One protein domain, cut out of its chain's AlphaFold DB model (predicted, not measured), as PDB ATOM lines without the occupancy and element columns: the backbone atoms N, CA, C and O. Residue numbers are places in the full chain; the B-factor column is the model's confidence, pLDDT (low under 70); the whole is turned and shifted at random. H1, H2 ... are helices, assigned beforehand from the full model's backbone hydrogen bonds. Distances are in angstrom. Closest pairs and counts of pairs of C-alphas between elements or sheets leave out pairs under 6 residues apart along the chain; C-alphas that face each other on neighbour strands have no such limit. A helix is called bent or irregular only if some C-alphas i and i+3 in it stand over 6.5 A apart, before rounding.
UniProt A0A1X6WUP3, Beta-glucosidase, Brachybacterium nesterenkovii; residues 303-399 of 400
ATOM      1  N   ARG A 303      44.897   0.731  -8.183       88.31
ATOM      2  CA  ARG A 303      45.477   1.004  -9.509       88.31
ATOM      3  C   ARG A 303      47.003   1.153  -9.477       88.31
ATOM      4  O   ARG A 303      47.672   0.634 -10.366       88.31
ATOM      5  N   ASP A 304      47.556   1.691  -8.388       90.44
ATOM      6  CA  ASP A 304      48.993   1.953  -8.229       90.44
ATOM      7  C   ASP A 304      49.826   0.676  -8.027       90.44
ATOM      8  O   ASP A 304      51.058   0.717  -7.995       90.44
ATOM      9  N   LEU A 305      49.172  -0.490  -7.965       92.06
ATOM     10  CA  LEU A 305      49.821  -1.795  -8.065       92.06
ATOM     11  C   LEU A 305      50.664  -1.954  -9.345       92.06
ATOM     12  O   LEU A 305      51.548  -2.813  -9.375       92.06
ATOM     13  N   GLU A 306      50.431  -1.138 -10.377       90.38
ATOM     14  CA  GLU A 306      51.291  -1.029 -11.562       90.38
ATOM     15  C   GLU A 306      52.747  -0.689 -11.211       90.38
ATOM     16  O   GLU A 306      53.679  -1.277 -11.767       90.38
ATOM     17  N   HIS A 307      52.936   0.171 -10.209       89.50
ATOM     18  CA  HIS A 307      54.238   0.629  -9.726       89.50
ATOM     19  C   HIS A 307      54.731  -0.170  -8.516       89.50
ATOM     20  O   HIS A 307      55.740   0.180  -7.899       89.50
ATOM     21  N   ALA A 308      54.044  -1.255  -8.150       91.00
ATOM     22  CA  ALA A 308      54.445  -2.086  -7.026       91.00
ATOM     23  C   ALA A 308      55.853  -2.667  -7.244       91.00
ATOM     24  O   ALA A 308      56.173  -3.223  -8.303       91.00
ATOM     25  N   ARG A 309      56.695  -2.625  -6.201       89.25
ATOM     26  CA  ARG A 309      58.038  -3.240  -6.225       89.25
ATOM     27  C   ARG A 309      57.988  -4.743  -6.534       89.25
ATOM     28  O   ARG A 309      58.903  -5.272  -7.170       89.25
ATOM     29  N   SER A 310      56.918  -5.423  -6.121       91.69
ATOM     30  CA  SER A 310      56.709  -6.858  -6.321       91.69
ATOM     31  C   SER A 310      56.100  -7.212  -7.686       91.69
ATOM     32  O   SER A 310      55.142  -6.572  -8.129       91.69
ATOM     33  N   PRO A 311      56.533  -8.316  -8.327       89.06
ATOM     34  CA  PRO A 311      55.816  -8.882  -9.470       89.06
ATOM     35  C   PRO A 311      54.396  -9.363  -9.120       89.06
ATOM     36  O   PRO A 311      53.541  -9.351 -10.000       89.06
ATOM     37  N   LEU A 312      54.116  -9.745  -7.865       88.69
ATOM     38  CA  LEU A 312      52.765 -10.121  -7.423       88.69
ATOM     39  C   LEU A 312      51.810  -8.928  -7.473       88.69
ATOM     40  O   LEU A 312      50.689  -9.070  -7.956       88.69
ATOM     41  N   GLY A 313      52.269  -7.755  -7.024       89.44
ATOM     42  CA  GLY A 313      51.475  -6.530  -7.075       89.44
ATOM     43  C   GLY A 313      51.136  -6.155  -8.515       89.44
ATOM     44  O   GLY A 313      49.967  -6.041  -8.872       89.44
ATOM     45  N   ARG A 314      52.149  -6.134  -9.387       92.44
ATOM     46  CA  ARG A 314      51.958  -5.862 -10.821       92.44
ATOM     47  C   ARG A 314      51.089  -6.910 -11.519       92.44
ATOM     48  O   ARG A 314      50.329  -6.586 -12.427       92.44
ATOM     49  N   GLY A 315      51.171  -8.171 -11.098       92.50
ATOM     50  CA  GLY A 315      50.277  -9.234 -11.558       92.50
ATOM     51  C   GLY A 315      48.817  -8.964 -11.185       92.50
ATOM     52  O   GLY A 315      47.944  -9.072 -12.042       92.50
ATOM     53  N   ALA A 316      48.561  -8.554  -9.941       90.44
ATOM     54  CA  ALA A 316      47.227  -8.182  -9.479       90.44
ATOM     55  C   ALA A 316      46.672  -6.960 -10.233       90.44
ATOM     56  O   ALA A 316      45.518  -7.005 -10.658       90.44
ATOM     57  N   HIS A 317      47.500  -5.939 -10.498       92.44
ATOM     58  CA  HIS A 317      47.131  -4.825 -11.381       92.44
ATOM     59  C   HIS A 317      46.679  -5.337 -12.756       92.44
ATOM     60  O   HIS A 317      45.570  -5.049 -13.188       92.44
ATOM     61  N   ARG A 318      47.488  -6.174 -13.427       93.00
ATOM     62  CA  ARG A 318      47.151  -6.701 -14.765       93.00
ATOM     63  C   ARG A 318      45.813  -7.439 -14.792       93.00
ATOM     64  O   ARG A 318      45.085  -7.318 -15.772       93.00
ATOM     65  N   VAL A 319      45.490  -8.194 -13.740       92.62
ATOM     66  CA  VAL A 319      44.196  -8.882 -13.618       92.62
ATOM     67  C   VAL A 319      43.060  -7.873 -13.476       92.62
ATOM     68  O   VAL A 319      42.085  -7.956 -14.220       92.62
ATOM     69  N   LEU A 320      43.194  -6.906 -12.564       89.25
ATOM     70  CA  LEU A 320      42.179  -5.882 -12.324       89.25
ATOM     71  C   LEU A 320      41.917  -5.041 -13.584       89.25
ATOM     72  O   LEU A 320      40.769  -4.886 -13.995       89.25
ATOM     73  N   THR A 321      42.975  -4.603 -14.266       87.69
ATOM     74  CA  THR A 321      42.903  -3.847 -15.523       87.69
ATOM     75  C   THR A 321      42.323  -4.689 -16.664       87.69
ATOM     76  O   THR A 321      41.543  -4.189 -17.473       87.69
ATOM     77  N   ALA A 322      42.637  -5.988 -16.739       89.81
ATOM     78  CA  ALA A 322      42.039  -6.882 -17.734       89.81
ATOM     79  C   ALA A 322      40.531  -7.082 -17.511       89.81
ATOM     80  O   ALA A 322      39.776  -7.136 -18.487       89.81
ATOM     81  N   LEU A 323      40.089  -7.177 -16.251       89.00
ATOM     82  CA  LEU A 323      38.670  -7.222 -15.890       89.00
ATOM     83  C   LEU A 323      37.968  -5.910 -16.252       89.00
ATOM     84  O   LEU A 323      36.915  -5.953 -16.888       89.00
ATOM     85  N   LEU A 324      38.581  -4.766 -15.938       84.94
ATOM     86  CA  LEU A 324      38.036  -3.446 -16.253       84.94
ATOM     87  C   LEU A 324      37.882  -3.243 -17.769       84.94
ATOM     88  O   LEU A 324      36.775  -3.018 -18.248       84.94
ATOM     89  N   ARG A 325      38.941  -3.495 -18.552       86.19
ATOM     90  CA  ARG A 325      38.909  -3.425 -20.029       86.19
ATOM     91  C   ARG A 325      37.919  -4.402 -20.659       86.19
ATOM     92  O   ARG A 325      37.484  -4.228 -21.799       86.19
ATOM     93  N   ARG A 326      37.623  -5.519 -19.991       86.75
ATOM     94  CA  ARG A 326      36.588  -6.461 -20.440       86.75
ATOM     95  C   ARG A 326      35.190  -5.901 -20.173       86.75
ATOM     96  O   ARG A 326      34.337  -6.049 -21.043       86.75
ATOM     97  N   ALA A 327      34.973  -5.275 -19.020       82.44
ATOM     98  CA  ALA A 327      33.714  -4.619 -18.683       82.44
ATOM     99  C   ALA A 327      33.440  -3.415 -19.599       82.44
ATOM    100  O   ALA A 327      32.352  -3.318 -20.154       82.44
ATOM    101  N   GLU A 328      34.439  -2.578 -19.876       79.75
ATOM    102  CA  GLU A 328      34.319  -1.434 -20.797       79.75
ATOM    103  C   GLU A 328      33.875  -1.855 -22.204       79.75
ATOM    104  O   GLU A 328      32.971  -1.256 -22.782       79.75
ATOM    105  N   ARG A 329      34.427  -2.958 -22.729       83.31
ATOM    106  CA  ARG A 329      34.025  -3.520 -24.032       83.31
ATOM    107  C   ARG A 329      32.559  -3.951 -24.098       83.31
ATOM    108  O   ARG A 329      32.031  -4.099 -25.194       83.31
ATOM    109  N   SER A 330      31.903  -4.162 -22.958       76.44
ATOM    110  CA  SER A 330      30.472  -4.481 -22.905       76.44
ATOM    111  C   SER A 330      29.563  -3.252 -23.053       76.44
ATOM    112  O   SER A 330      28.344  -3.401 -23.111       76.44
ATOM    113  N   GLY A 331      30.136  -2.043 -23.123       74.12
ATOM    114  CA  GLY A 331      29.407  -0.785 -23.303       74.12
ATOM    115  C   GLY A 331      28.726  -0.258 -22.037       74.12
ATOM    116  O   GLY A 331      28.086   0.788 -22.084       74.12
ATOM    117  N   LYS A 332      28.855  -0.954 -20.901       71.19
ATOM    118  CA  LYS A 332      28.380  -0.497 -19.589       71.19
ATOM    119  C   LYS A 332      29.548  -0.477 -18.599       71.19
ATOM    120  O   LYS A 332      30.138  -1.534 -18.373       71.19
ATOM    121  N   PRO A 333      29.880   0.676 -17.993       71.00
ATOM    122  CA  PRO A 333      30.888   0.736 -16.942       71.00
ATOM    123  C   PRO A 333      30.470  -0.130 -15.747       71.00
ATOM    124  O   PRO A 333      29.371   0.027 -15.212       71.00
ATOM    125  N   ASP A 334      31.341  -1.039 -15.309       82.62
ATOM    126  CA  ASP A 334      31.131  -1.785 -14.067       82.62
ATOM    127  C   ASP A 334      31.607  -0.926 -12.890       82.62
ATOM    128  O   ASP A 334      32.802  -0.830 -12.596       82.62
ATOM    129  N   LEU A 335      30.650  -0.276 -12.225       80.38
ATOM    130  CA  LEU A 335      30.910   0.612 -11.092       80.38
ATOM    131  C   LEU A 335      31.616  -0.101  -9.932       80.38
ATOM    132  O   LEU A 335      32.396   0.535  -9.225       80.38
ATOM    133  N   ASN A 336      31.393  -1.406  -9.744       85.31
ATOM    134  CA  ASN A 336      32.069  -2.158  -8.691       85.31
ATOM    135  C   ASN A 336      33.546  -2.362  -9.037       85.31
ATOM    136  O   ASN A 336      34.400  -2.208  -8.167       85.31
ATOM    137  N   LEU A 337      33.864  -2.660 -10.301       85.19
ATOM    138  CA  LEU A 337      35.254  -2.761 -10.755       85.19
ATOM    139  C   LEU A 337      35.965  -1.405 -10.726       85.19
ATOM    140  O   LEU A 337      37.106  -1.340 -10.274       85.19
ATOM    141  N   LEU A 338      35.294  -0.323 -11.129       83.38
ATOM    142  CA  LEU A 338      35.830   1.039 -11.024       83.38
ATOM    143  C   LEU A 338      36.070   1.453  -9.569       83.38
ATOM    144  O   LEU A 338      37.080   2.087  -9.261       83.38
ATOM    145  N   PHE A 339      35.174   1.068  -8.662       87.44
ATOM    146  CA  PHE A 339      35.364   1.279  -7.234       87.44
ATOM    147  C   PHE A 339      36.571   0.491  -6.712       87.44
ATOM    148  O   PHE A 339      37.447   1.075  -6.082       87.44
ATOM    149  N   LEU A 340      36.666  -0.808  -7.020       89.00
ATOM    150  CA  LEU A 340      37.809  -1.645  -6.634       89.00
ATOM    151  C   LEU A 340      39.131  -1.099  -7.190       89.00
ATOM    152  O   LEU A 340      40.139  -1.119  -6.493       89.00
ATOM    153  N   HIS A 341      39.133  -0.580  -8.415       86.88
ATOM    154  CA  HIS A 341      40.307   0.021  -9.047       86.88
ATOM    155  C   HIS A 341      40.817   1.263  -8.302       86.88
ATOM    156  O   HIS A 341      42.023   1.428  -8.124       86.88
ATOM    157  N   ASN A 342      39.909   2.115  -7.821       85.88
ATOM    158  CA  ASN A 342      40.259   3.402  -7.212       85.88
ATOM    159  C   ASN A 342      40.237   3.398  -5.673       85.88
ATOM    160  O   ASN A 342      40.612   4.392  -5.052       85.88
ATOM    161  N   MET A 343      39.803   2.311  -5.031       91.88
ATOM    162  CA  MET A 343      39.778   2.244  -3.572       91.88
ATOM    163  C   MET A 343      41.186   2.059  -2.985       91.88
ATOM    164  O   MET A 343      42.022   1.374  -3.579       91.88
ATOM    165  N   PRO A 344      41.444   2.591  -1.779       93.69
ATOM    166  CA  PRO A 344      42.693   2.354  -1.069       93.69
ATOM    167  C   PRO A 344      42.760   0.936  -0.481       93.69
ATOM    168  O   PRO A 344      41.723   0.365  -0.130       93.69
ATOM    169  N   PHE A 345      43.963   0.394  -0.250       92.19
ATOM    170  CA  PHE A 345      44.135  -0.932   0.379       92.19
ATOM    171  C   PHE A 345      43.364  -1.079   1.696       92.19
ATOM    172  O   PHE A 345      42.763  -2.125   1.942       92.19
ATOM    173  N   ARG A 346      43.301  -0.025   2.530       91.62
ATOM    174  CA  ARG A 346      42.538  -0.040   3.796       91.62
ATOM    175  C   ARG A 346      41.060  -0.411   3.620       91.62
ATOM    176  O   ARG A 346      40.458  -0.953   4.545       91.62
ATOM    177  N   ALA A 347      40.471  -0.146   2.453       89.06
ATOM    178  CA  ALA A 347      39.076  -0.471   2.172       89.06
ATOM    179  C   ALA A 347      38.826  -1.989   2.097       89.06
ATOM    180  O   ALA A 347      37.712  -2.423   2.393       89.06
ATOM    181  N   ILE A 348      39.855  -2.800   1.812       90.56
ATOM    182  CA  ILE A 348      39.770  -4.270   1.790       90.56
ATOM    183  C   ILE A 348      39.276  -4.804   3.138       90.56
ATOM    184  O   ILE A 348      38.407  -5.672   3.164       90.56
ATOM    185  N   ALA A 349      39.762  -4.253   4.257       86.06
ATOM    186  CA  ALA A 349      39.336  -4.682   5.588       86.06
ATOM    187  C   ALA A 349      37.821  -4.501   5.771       86.06
ATOM    188  O   ALA A 349      37.117  -5.428   6.171       86.06
ATOM    189  N   LYS A 350      37.295  -3.336   5.373       82.56
ATOM    190  CA  LYS A 350      35.861  -3.026   5.448       82.56
ATOM    191  C   LYS A 350      35.029  -3.921   4.524       82.56
ATOM    192  O   LYS A 350      33.992  -4.429   4.938       82.56
ATOM    193  N   MET A 351      35.477  -4.126   3.287       83.44
ATOM    194  CA  MET A 351      34.747  -4.924   2.294       83.44
ATOM    195  C   MET A 351      34.768  -6.423   2.577       83.44
ATOM    196  O   MET A 351      33.888  -7.147   2.127       83.44
ATOM    197  N   SER A 352      35.753  -6.887   3.340       82.56
ATOM    198  CA  SER A 352      35.876  -8.290   3.718       82.56
ATOM    199  C   SER A 352      34.796  -8.760   4.705       82.56
ATOM    200  O   SER A 352      34.780  -9.933   5.063       82.56
ATOM    201  N   GLY A 353      33.926  -7.863   5.193       75.62
ATOM    202  CA  GLY A 353      32.892  -8.209   6.173       75.62
ATOM    203  C   GLY A 353      33.468  -8.715   7.501       75.62
ATOM    204  O   GLY A 353      32.836  -9.525   8.170       75.62
ATOM    205  N   GLY A 354      34.683  -8.282   7.858       75.31
ATOM    206  CA  GLY A 354      35.401  -8.732   9.054       75.31
ATOM    207  C   GLY A 354      36.314  -9.947   8.847       75.31
ATOM    208  O   GLY A 354      36.950 -10.379   9.804       75.31
ATOM    209  N   LEU A 355      36.424 -10.489   7.624       76.00
ATOM    210  CA  LEU A 355      37.359 -11.582   7.311       76.00
ATOM    211  C   LEU A 355      38.831 -11.146   7.355       76.00
ATOM    212  O   LEU A 355      39.700 -11.958   7.663       76.00
ATOM    213  N   LEU A 356      39.115  -9.886   7.025       82.50
ATOM    214  CA  LEU A 356      40.444  -9.283   7.054       82.50
ATOM    215  C   LEU A 356      40.410  -8.038   7.944       82.50
ATOM    216  O   LEU A 356      39.619  -7.123   7.715       82.50
ATOM    217  N   GLY A 357      41.287  -7.991   8.941       84.81
ATOM    218  CA  GLY A 357      41.537  -6.806   9.747       84.81
ATOM    219  C   GLY A 357      42.612  -5.906   9.136       84.81
ATOM    220  O   GLY A 357      43.192  -6.170   8.078       84.81
ATOM    221  N   THR A 358      42.899  -4.804   9.824       84.94
ATOM    222  CA  THR A 358      43.897  -3.816   9.388       84.94
ATOM    223  C   THR A 358      45.308  -4.410   9.294       84.94
ATOM    224  O   THR A 358      46.076  -4.014   8.419       84.94
ATOM    225  N   ASP A 359      45.665  -5.363  10.160       86.56
ATOM    226  CA  ASP A 359      46.994  -5.985  10.155       86.56
ATOM    227  C   ASP A 359      47.180  -6.992   9.020       86.56
ATOM    228  O   ASP A 359      48.260  -7.042   8.424       86.56
ATOM    229  N   GLU A 360      46.135  -7.739   8.660       90.38
ATOM    230  CA  GLU A 360      46.132  -8.576   7.465       90.38
ATOM    231  C   GLU A 360      46.299  -7.716   6.206       90.38
ATOM    232  O   GLU A 360      47.119  -8.038   5.346       90.38
ATOM    233  N   VAL A 361      45.605  -6.574   6.123       91.12
ATOM    234  CA  VAL A 361      45.744  -5.636   4.997       91.12
ATOM    235  C   VAL A 361      47.137  -5.003   4.941       91.12
ATOM    236  O   VAL A 361      47.713  -4.914   3.860       91.12
ATOM    237  N   ARG A 362      47.739  -4.631   6.080       92.25
ATOM    238  CA  ARG A 362      49.156  -4.211   6.120       92.25
ATOM    239  C   ARG A 362      50.077  -5.301   5.582       92.25
ATOM    240  O   ARG A 362      51.016  -5.001   4.861       92.25
ATOM    241  N   GLY A 363      49.785  -6.566   5.881       91.50
ATOM    242  CA  GLY A 363      50.555  -7.685   5.351       91.50
ATOM    243  C   GLY A 363      50.386  -7.868   3.839       91.50
ATOM    244  O   GLY A 363      51.345  -8.234   3.165       91.50
ATOM    245  N   ILE A 364      49.209  -7.556   3.283       92.88
ATOM    246  CA  ILE A 364      48.998  -7.480   1.826       92.88
ATOM    247  C   ILE A 364      49.848  -6.354   1.222       92.88
ATOM    248  O   ILE A 364      50.506  -6.574   0.207       92.88
ATOM    249  N   VAL A 365      49.895  -5.183   1.863       93.25
ATOM    250  CA  VAL A 365      50.766  -4.072   1.440       93.25
ATOM    251  C   VAL A 365      52.248  -4.489   1.468       93.25
ATOM    252  O   VAL A 365      52.960  -4.321   0.478       93.25
ATOM    253  N   ASP A 366      52.694  -5.154   2.537       92.88
ATOM    254  CA  ASP A 366      54.053  -5.706   2.651       92.88
ATOM    255  C   ASP A 366      54.368  -6.688   1.496       92.88
ATOM    256  O   ASP A 366      55.450  -6.645   0.903       92.88
ATOM    257  N   LEU A 367      53.415  -7.556   1.118       93.75
ATOM    258  CA  LEU A 367      53.566  -8.507   0.007       93.75
ATOM    259  C   LEU A 367      53.758  -7.813  -1.349       93.75
ATOM    260  O   LEU A 367      54.587  -8.260  -2.153       93.75
ATOM    261  N   VAL A 368      52.999  -6.749  -1.623       93.31
ATOM    262  CA  VAL A 368      53.086  -6.013  -2.897       93.31
ATOM    263  C   VAL A 368      54.300  -5.077  -2.942       93.31
ATOM    264  O   VAL A 368      54.828  -4.816  -4.022       93.31
ATOM    265  N   ASN A 369      54.849  -4.702  -1.787       92.19
ATOM    266  CA  ASN A 369      56.120  -3.979  -1.680       92.19
ATOM    267  C   ASN A 369      57.368  -4.872  -1.768       92.19
ATOM    268  O   ASN A 369      58.488  -4.367  -1.759       92.19
ATOM    269  N   GLY A 370      57.203  -6.192  -1.900       89.31
ATOM    270  CA  GLY A 370      58.321  -7.138  -2.018       89.31
ATOM    271  C   GLY A 370      58.800  -7.716  -0.683       89.31
ATOM    272  O   GLY A 370      59.676  -8.578  -0.659       89.31
ATOM    273  N   HIS A 371      58.189  -7.330   0.437       92.06
ATOM    274  CA  HIS A 371      58.475  -7.878   1.762       92.06
ATOM    275  C   HIS A 371      57.689  -9.176   2.009       92.06
ATOM    276  O   HIS A 371      56.960  -9.309   2.990       92.06
ATOM    277  N   HIS A 372      57.840 -10.168   1.124       89.50
ATOM    278  CA  HIS A 372      56.989 -11.366   1.091       89.50
ATOM    279  C   HIS A 372      56.955 -12.147   2.412       89.50
ATOM    280  O   HIS A 372      55.891 -12.511   2.909       89.50
ATOM    281  N   LEU A 373      58.124 -12.379   3.012       88.38
ATOM    282  CA  LEU A 373      58.240 -13.095   4.283       88.38
ATOM    283  C   LEU A 373      57.629 -12.304   5.447       88.38
ATOM    284  O   LEU A 373      56.973 -12.897   6.302       88.38
ATOM    285  N   ALA A 374      57.826 -10.984   5.485       87.50
ATOM    286  CA  ALA A 374      57.270 -10.130   6.532       87.50
ATOM    287  C   ALA A 374      55.743 -10.030   6.410       87.50
ATOM    288  O   ALA A 374      55.044 -10.234   7.403       87.50
ATOM    289  N   GLY A 375      55.232  -9.836   5.191       88.69
ATOM    290  CA  GLY A 375      53.801  -9.788   4.904       88.69
ATOM    291  C   GLY A 375      53.089 -11.098   5.235       88.69
ATOM    292  O   GLY A 375      52.103 -11.086   5.968       88.69
ATOM    293  N   LEU A 376      53.631 -12.248   4.807       91.12
ATOM    294  CA  LEU A 376      53.074 -13.565   5.153       91.12
ATOM    295  C   LEU A 376      53.075 -13.816   6.663       91.12
ATOM    296  O   LEU A 376      52.081 -14.298   7.205       91.12
ATOM    297  N   ARG A 377      54.162 -13.464   7.364       89.56
ATOM    298  CA  ARG A 377      54.233 -13.578   8.830       89.56
ATOM    299  C   ARG A 377      53.206 -12.683   9.515       89.56
ATOM    300  O   ARG A 377      52.580 -13.126  10.476       89.56
ATOM    301  N   ARG A 378      53.018 -11.451   9.034       88.56
ATOM    302  CA  ARG A 378      52.035 -10.505   9.575       88.56
ATOM    303  C   ARG A 378      50.611 -11.024   9.382       88.56
ATOM    304  O   ARG A 378      49.876 -11.073  10.360       88.56
ATOM    305  N   ILE A 379      50.264 -11.500   8.183       88.75
ATOM    306  CA  ILE A 379      48.952 -12.103   7.894       88.75
ATOM    307  C   ILE A 379      48.719 -13.338   8.771       88.75
ATOM    308  O   ILE A 379      47.673 -13.454   9.400       88.75
ATOM    309  N   ALA A 380      49.695 -14.247   8.867       86.69
ATOM    310  CA  ALA A 380      49.562 -15.462   9.671       86.69
ATOM    311  C   ALA A 380      49.393 -15.152  11.167       86.69
ATOM    312  O   ALA A 380      48.549 -15.750  11.834       86.69
ATOM    313  N   ARG A 381      50.164 -14.190  11.693       85.88
ATOM    314  CA  ARG A 381      50.050 -13.737  13.084       85.88
ATOM    315  C   ARG A 381      48.697 -13.081  13.344       85.88
ATOM    316  O   ARG A 381      48.063 -13.427  14.335       85.88
ATOM    317  N   ALA A 382      48.259 -12.199  12.449       81.12
ATOM    318  CA  ALA A 382      46.987 -11.500  12.557       81.12
ATOM    319  C   ALA A 382      45.801 -12.484  12.504       81.12
ATOM    320  O   ALA A 382      44.948 -12.473  13.385       81.12
ATOM    321  N   ALA A 383      45.824 -13.462  11.594       76.38
ATOM    322  CA  ALA A 383      44.784 -14.488  11.506       76.38
ATOM    323  C   ALA A 383      44.694 -15.364  12.771       76.38
ATOM    324  O   ALA A 383      43.602 -15.783  13.168       76.38
ATOM    325  N   LEU A 384      45.826 -15.642  13.427       76.44
ATOM    326  CA  LEU A 384      45.858 -16.346  14.714       76.44
ATOM    327  C   LEU A 384      45.285 -15.482  15.843       76.44
ATOM    328  O   LEU A 384      44.460 -15.981  16.606       76.44
ATOM    329  N   THR A 385      45.661 -14.199  15.919       73.31
ATOM    330  CA  THR A 385      45.160 -13.270  16.945       73.31
ATOM    331  C   THR A 385      43.672 -12.970  16.780       73.31
ATOM    332  O   THR A 385      42.937 -12.967  17.767       73.31
ATOM    333  N   THR A 386      43.204 -12.805  15.541       66.56
ATOM    334  CA  THR A 386      41.796 -12.576  15.202       66.56
ATOM    335  C   THR A 386      40.967 -13.810  15.552       66.56
ATOM    336  O   THR A 386      39.948 -13.689  16.216       66.56
ATOM    337  N   ARG A 387      41.443 -15.030  15.256       65.88
ATOM    338  CA  ARG A 387      40.764 -16.273  15.679       65.88
ATOM    339  C   ARG A 387      40.689 -16.441  17.194       65.88
ATOM    340  O   ARG A 387      39.674 -16.929  17.687       65.88
ATOM    341  N   THR A 388      41.727 -16.072  17.944       63.41
ATOM    342  CA  THR A 388      41.667 -16.106  19.414       63.41
ATOM    343  C   THR A 388      40.736 -15.036  19.975       63.41
ATOM    344  O   THR A 388      39.962 -15.346  20.876       63.41
ATOM    345  N   ALA A 389      40.741 -13.824  19.411       64.62
ATOM    346  CA  ALA A 389      39.852 -12.738  19.817       64.62
ATOM    347  C   ALA A 389      38.383 -13.053  19.488       64.62
ATOM    348  O   ALA A 389      37.534 -12.937  20.363       64.62
ATOM    349  N   SER A 390      38.078 -13.557  18.286       62.59
ATOM    350  CA  SER A 390      36.726 -13.979  17.901       62.59
ATOM    351  C   SER A 390      36.222 -15.160  18.732       62.59
ATOM    352  O   SER A 390      35.047 -15.196  19.069       62.59
ATOM    353  N   ARG A 391      37.090 -16.111  19.115       62.78
ATOM    354  CA  ARG A 391      36.728 -17.192  20.054       62.78
ATOM    355  C   ARG A 391      36.491 -16.681  21.473       62.78
ATOM    356  O   ARG A 391      35.632 -17.221  22.158       62.78
ATOM    357  N   SER A 392      37.246 -15.677  21.919       65.81
ATOM    358  CA  SER A 392      37.029 -15.019  23.211       65.81
ATOM    359  C   SER A 392      35.704 -14.261  23.222       65.81
ATOM    360  O   SER A 392      34.906 -14.456  24.127       65.81
ATOM    361  N   LEU A 393      35.440 -13.475  22.176       63.56
ATOM    362  CA  LEU A 393      34.213 -12.700  22.018       63.56
ATOM    363  C   LEU A 393      32.984 -13.604  21.854       63.56
ATOM    364  O   LEU A 393      31.959 -13.349  22.466       63.56
ATOM    365  N   ALA A 394      33.086 -14.696  21.088       63.72
ATOM    366  CA  ALA A 394      32.011 -15.683  20.976       63.72
ATOM    367  C   ALA A 394      31.685 -16.324  22.333       63.72
ATOM    368  O   ALA A 394      30.518 -16.434  22.678       63.72
ATOM    369  N   ARG A 395      32.700 -16.654  23.146       67.31
ATOM    370  CA  ARG A 395      32.497 -17.145  24.522       67.31
ATOM    371  C   ARG A 395      31.907 -16.091  25.460       67.31
ATOM    372  O   ARG A 395      31.206 -16.452  26.393       67.31
ATOM    373  N   GLU A 396      32.205 -14.814  25.240       72.94
ATOM    374  CA  GLU A 396      31.662 -13.699  26.023       72.94
ATOM    375  C   GLU A 396      30.202 -13.390  25.644       72.94
ATOM    376  O   GLU A 396      29.398 -13.046  26.507       72.94
ATOM    377  N   ILE A 397      29.842 -13.583  24.370       67.81
ATOM    378  CA  ILE A 397      28.471 -13.462  23.852       67.81
ATOM    379  C   ILE A 397      27.617 -14.679  24.246       67.81
ATOM    380  O   ILE A 397      26.465 -14.504  24.622       67.81
ATOM    381  N   GLU A 398      28.167 -15.895  24.186       71.31
ATOM    382  CA  GLU A 398      27.497 -17.142  24.607       71.31
ATOM    383  C   GLU A 398      27.485 -17.333  26.137       71.31
ATOM    384  O   GLU A 398      26.780 -18.196  26.650       71.31
ATOM    385  N   GLY A 399      28.276 -16.541  26.869       60.06
ATOM    386  CA  GLY A 399      28.429 -16.576  28.326       60.06
ATOM    387  C   GLY A 399      27.571 -15.561  29.088       60.06
ATOM    388  O   GLY A 399      27.933 -15.201  30.212       60.06
TER     389      GLY A 399
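AT A GLANCE: This is residues 303 to 399 of the 400 residues of the protein "Beta-glucosidase" of Brachybacterium nesterenkovii (UniProt A0A1X6WUP3). The model is a flat V of two helical arms that meet at a corner, where the first residues of H2 come up to the last residues of H5. One arm is H2, with H1 packed on its residues 313 to 318 and H3 folded back on its residues 320 to 324; the other is the hairpin of H5 and the much longer H6, whose last residues, 387 to 398, stick out with Gly 399. Little H4 lies between the arms, near the beginning of H5. The printed part has 97 residues with six named helices, H1 to H6 in order along it, and no named strand; the class is all helix. It is loose, with a radius of gyration of the C-alphas of 16.5 A, and spans 54 by 31 by 15 A.

IN THESE COORDINATES: H1, residues 303 to 307, begins with C-alpha 303 at (45.477, 1.004, -9.509) and is 8.8 A long. It is neither bent nor irregular, but only just: C-alphas 303 and 306 are 6.5 A apart. H2, residues 311 to 328, measures 25.4 A and begins at C-alpha 311, (55.816, -8.882, -9.470). H3 is residues 335 to 342, 10.5 A, and H4 residues 347 to 351, 6.2 A. H5, residues 358 to 368, measures 15.5 A. H6, residues 372 to 398, measures 38.2 A and ends at C-alpha 398, (27.497, -17.142, 24.607).

HOW THE PARTS SIT: H1 touches H2, the closest C-alphas being those of Glu 306 and Arg 314, 4.9 A apart. H2 and H3 form a helical hairpin, opposite ways at a shallow tilt of 31 degrees, with the C-alphas of Leu 324 and Leu 337 closest at 6.2 A. H2 and H5 touch only at their ends, about perpendicular at 82 degrees; their closest C-alphas, of Gly 313 and Val 368, are 4.5 A apart. H4 and H5 only just touch, with 3 pairs of C-alphas within 8 A, the closest those of Ala 349 and Thr 358 at 6.0 A. H5 and H6 form a second helical hairpin, opposite ways at a shallow tilt of 17 degrees; H6 touches H5 with residues 372 to 383 alone, and the C-alphas of Gly 363 and Gly 375 are closest at 3.9 A. H2 and H6 are apart, and so are H3 and H4. In H2, H3, H4, H5 and H6 every O i to N i+4 pair is within hydrogen-bond range; in H1 it is 0 of 1, beside 2 of 2 O i to N i+3 pairs.

THE WHOLE: The two C-alphas farthest apart are those of Arg 329 and Gly 399, 54.3 A. Residues 387 to 399, of which 387 to 398 belong to H6, stand free; the body without them spans 45 by 28 by 14 A. The printed part has no cut and no long link. Mean pLDDT of the printed part is 83.8, and residues 386 to 395, 397 and 399 are under 70.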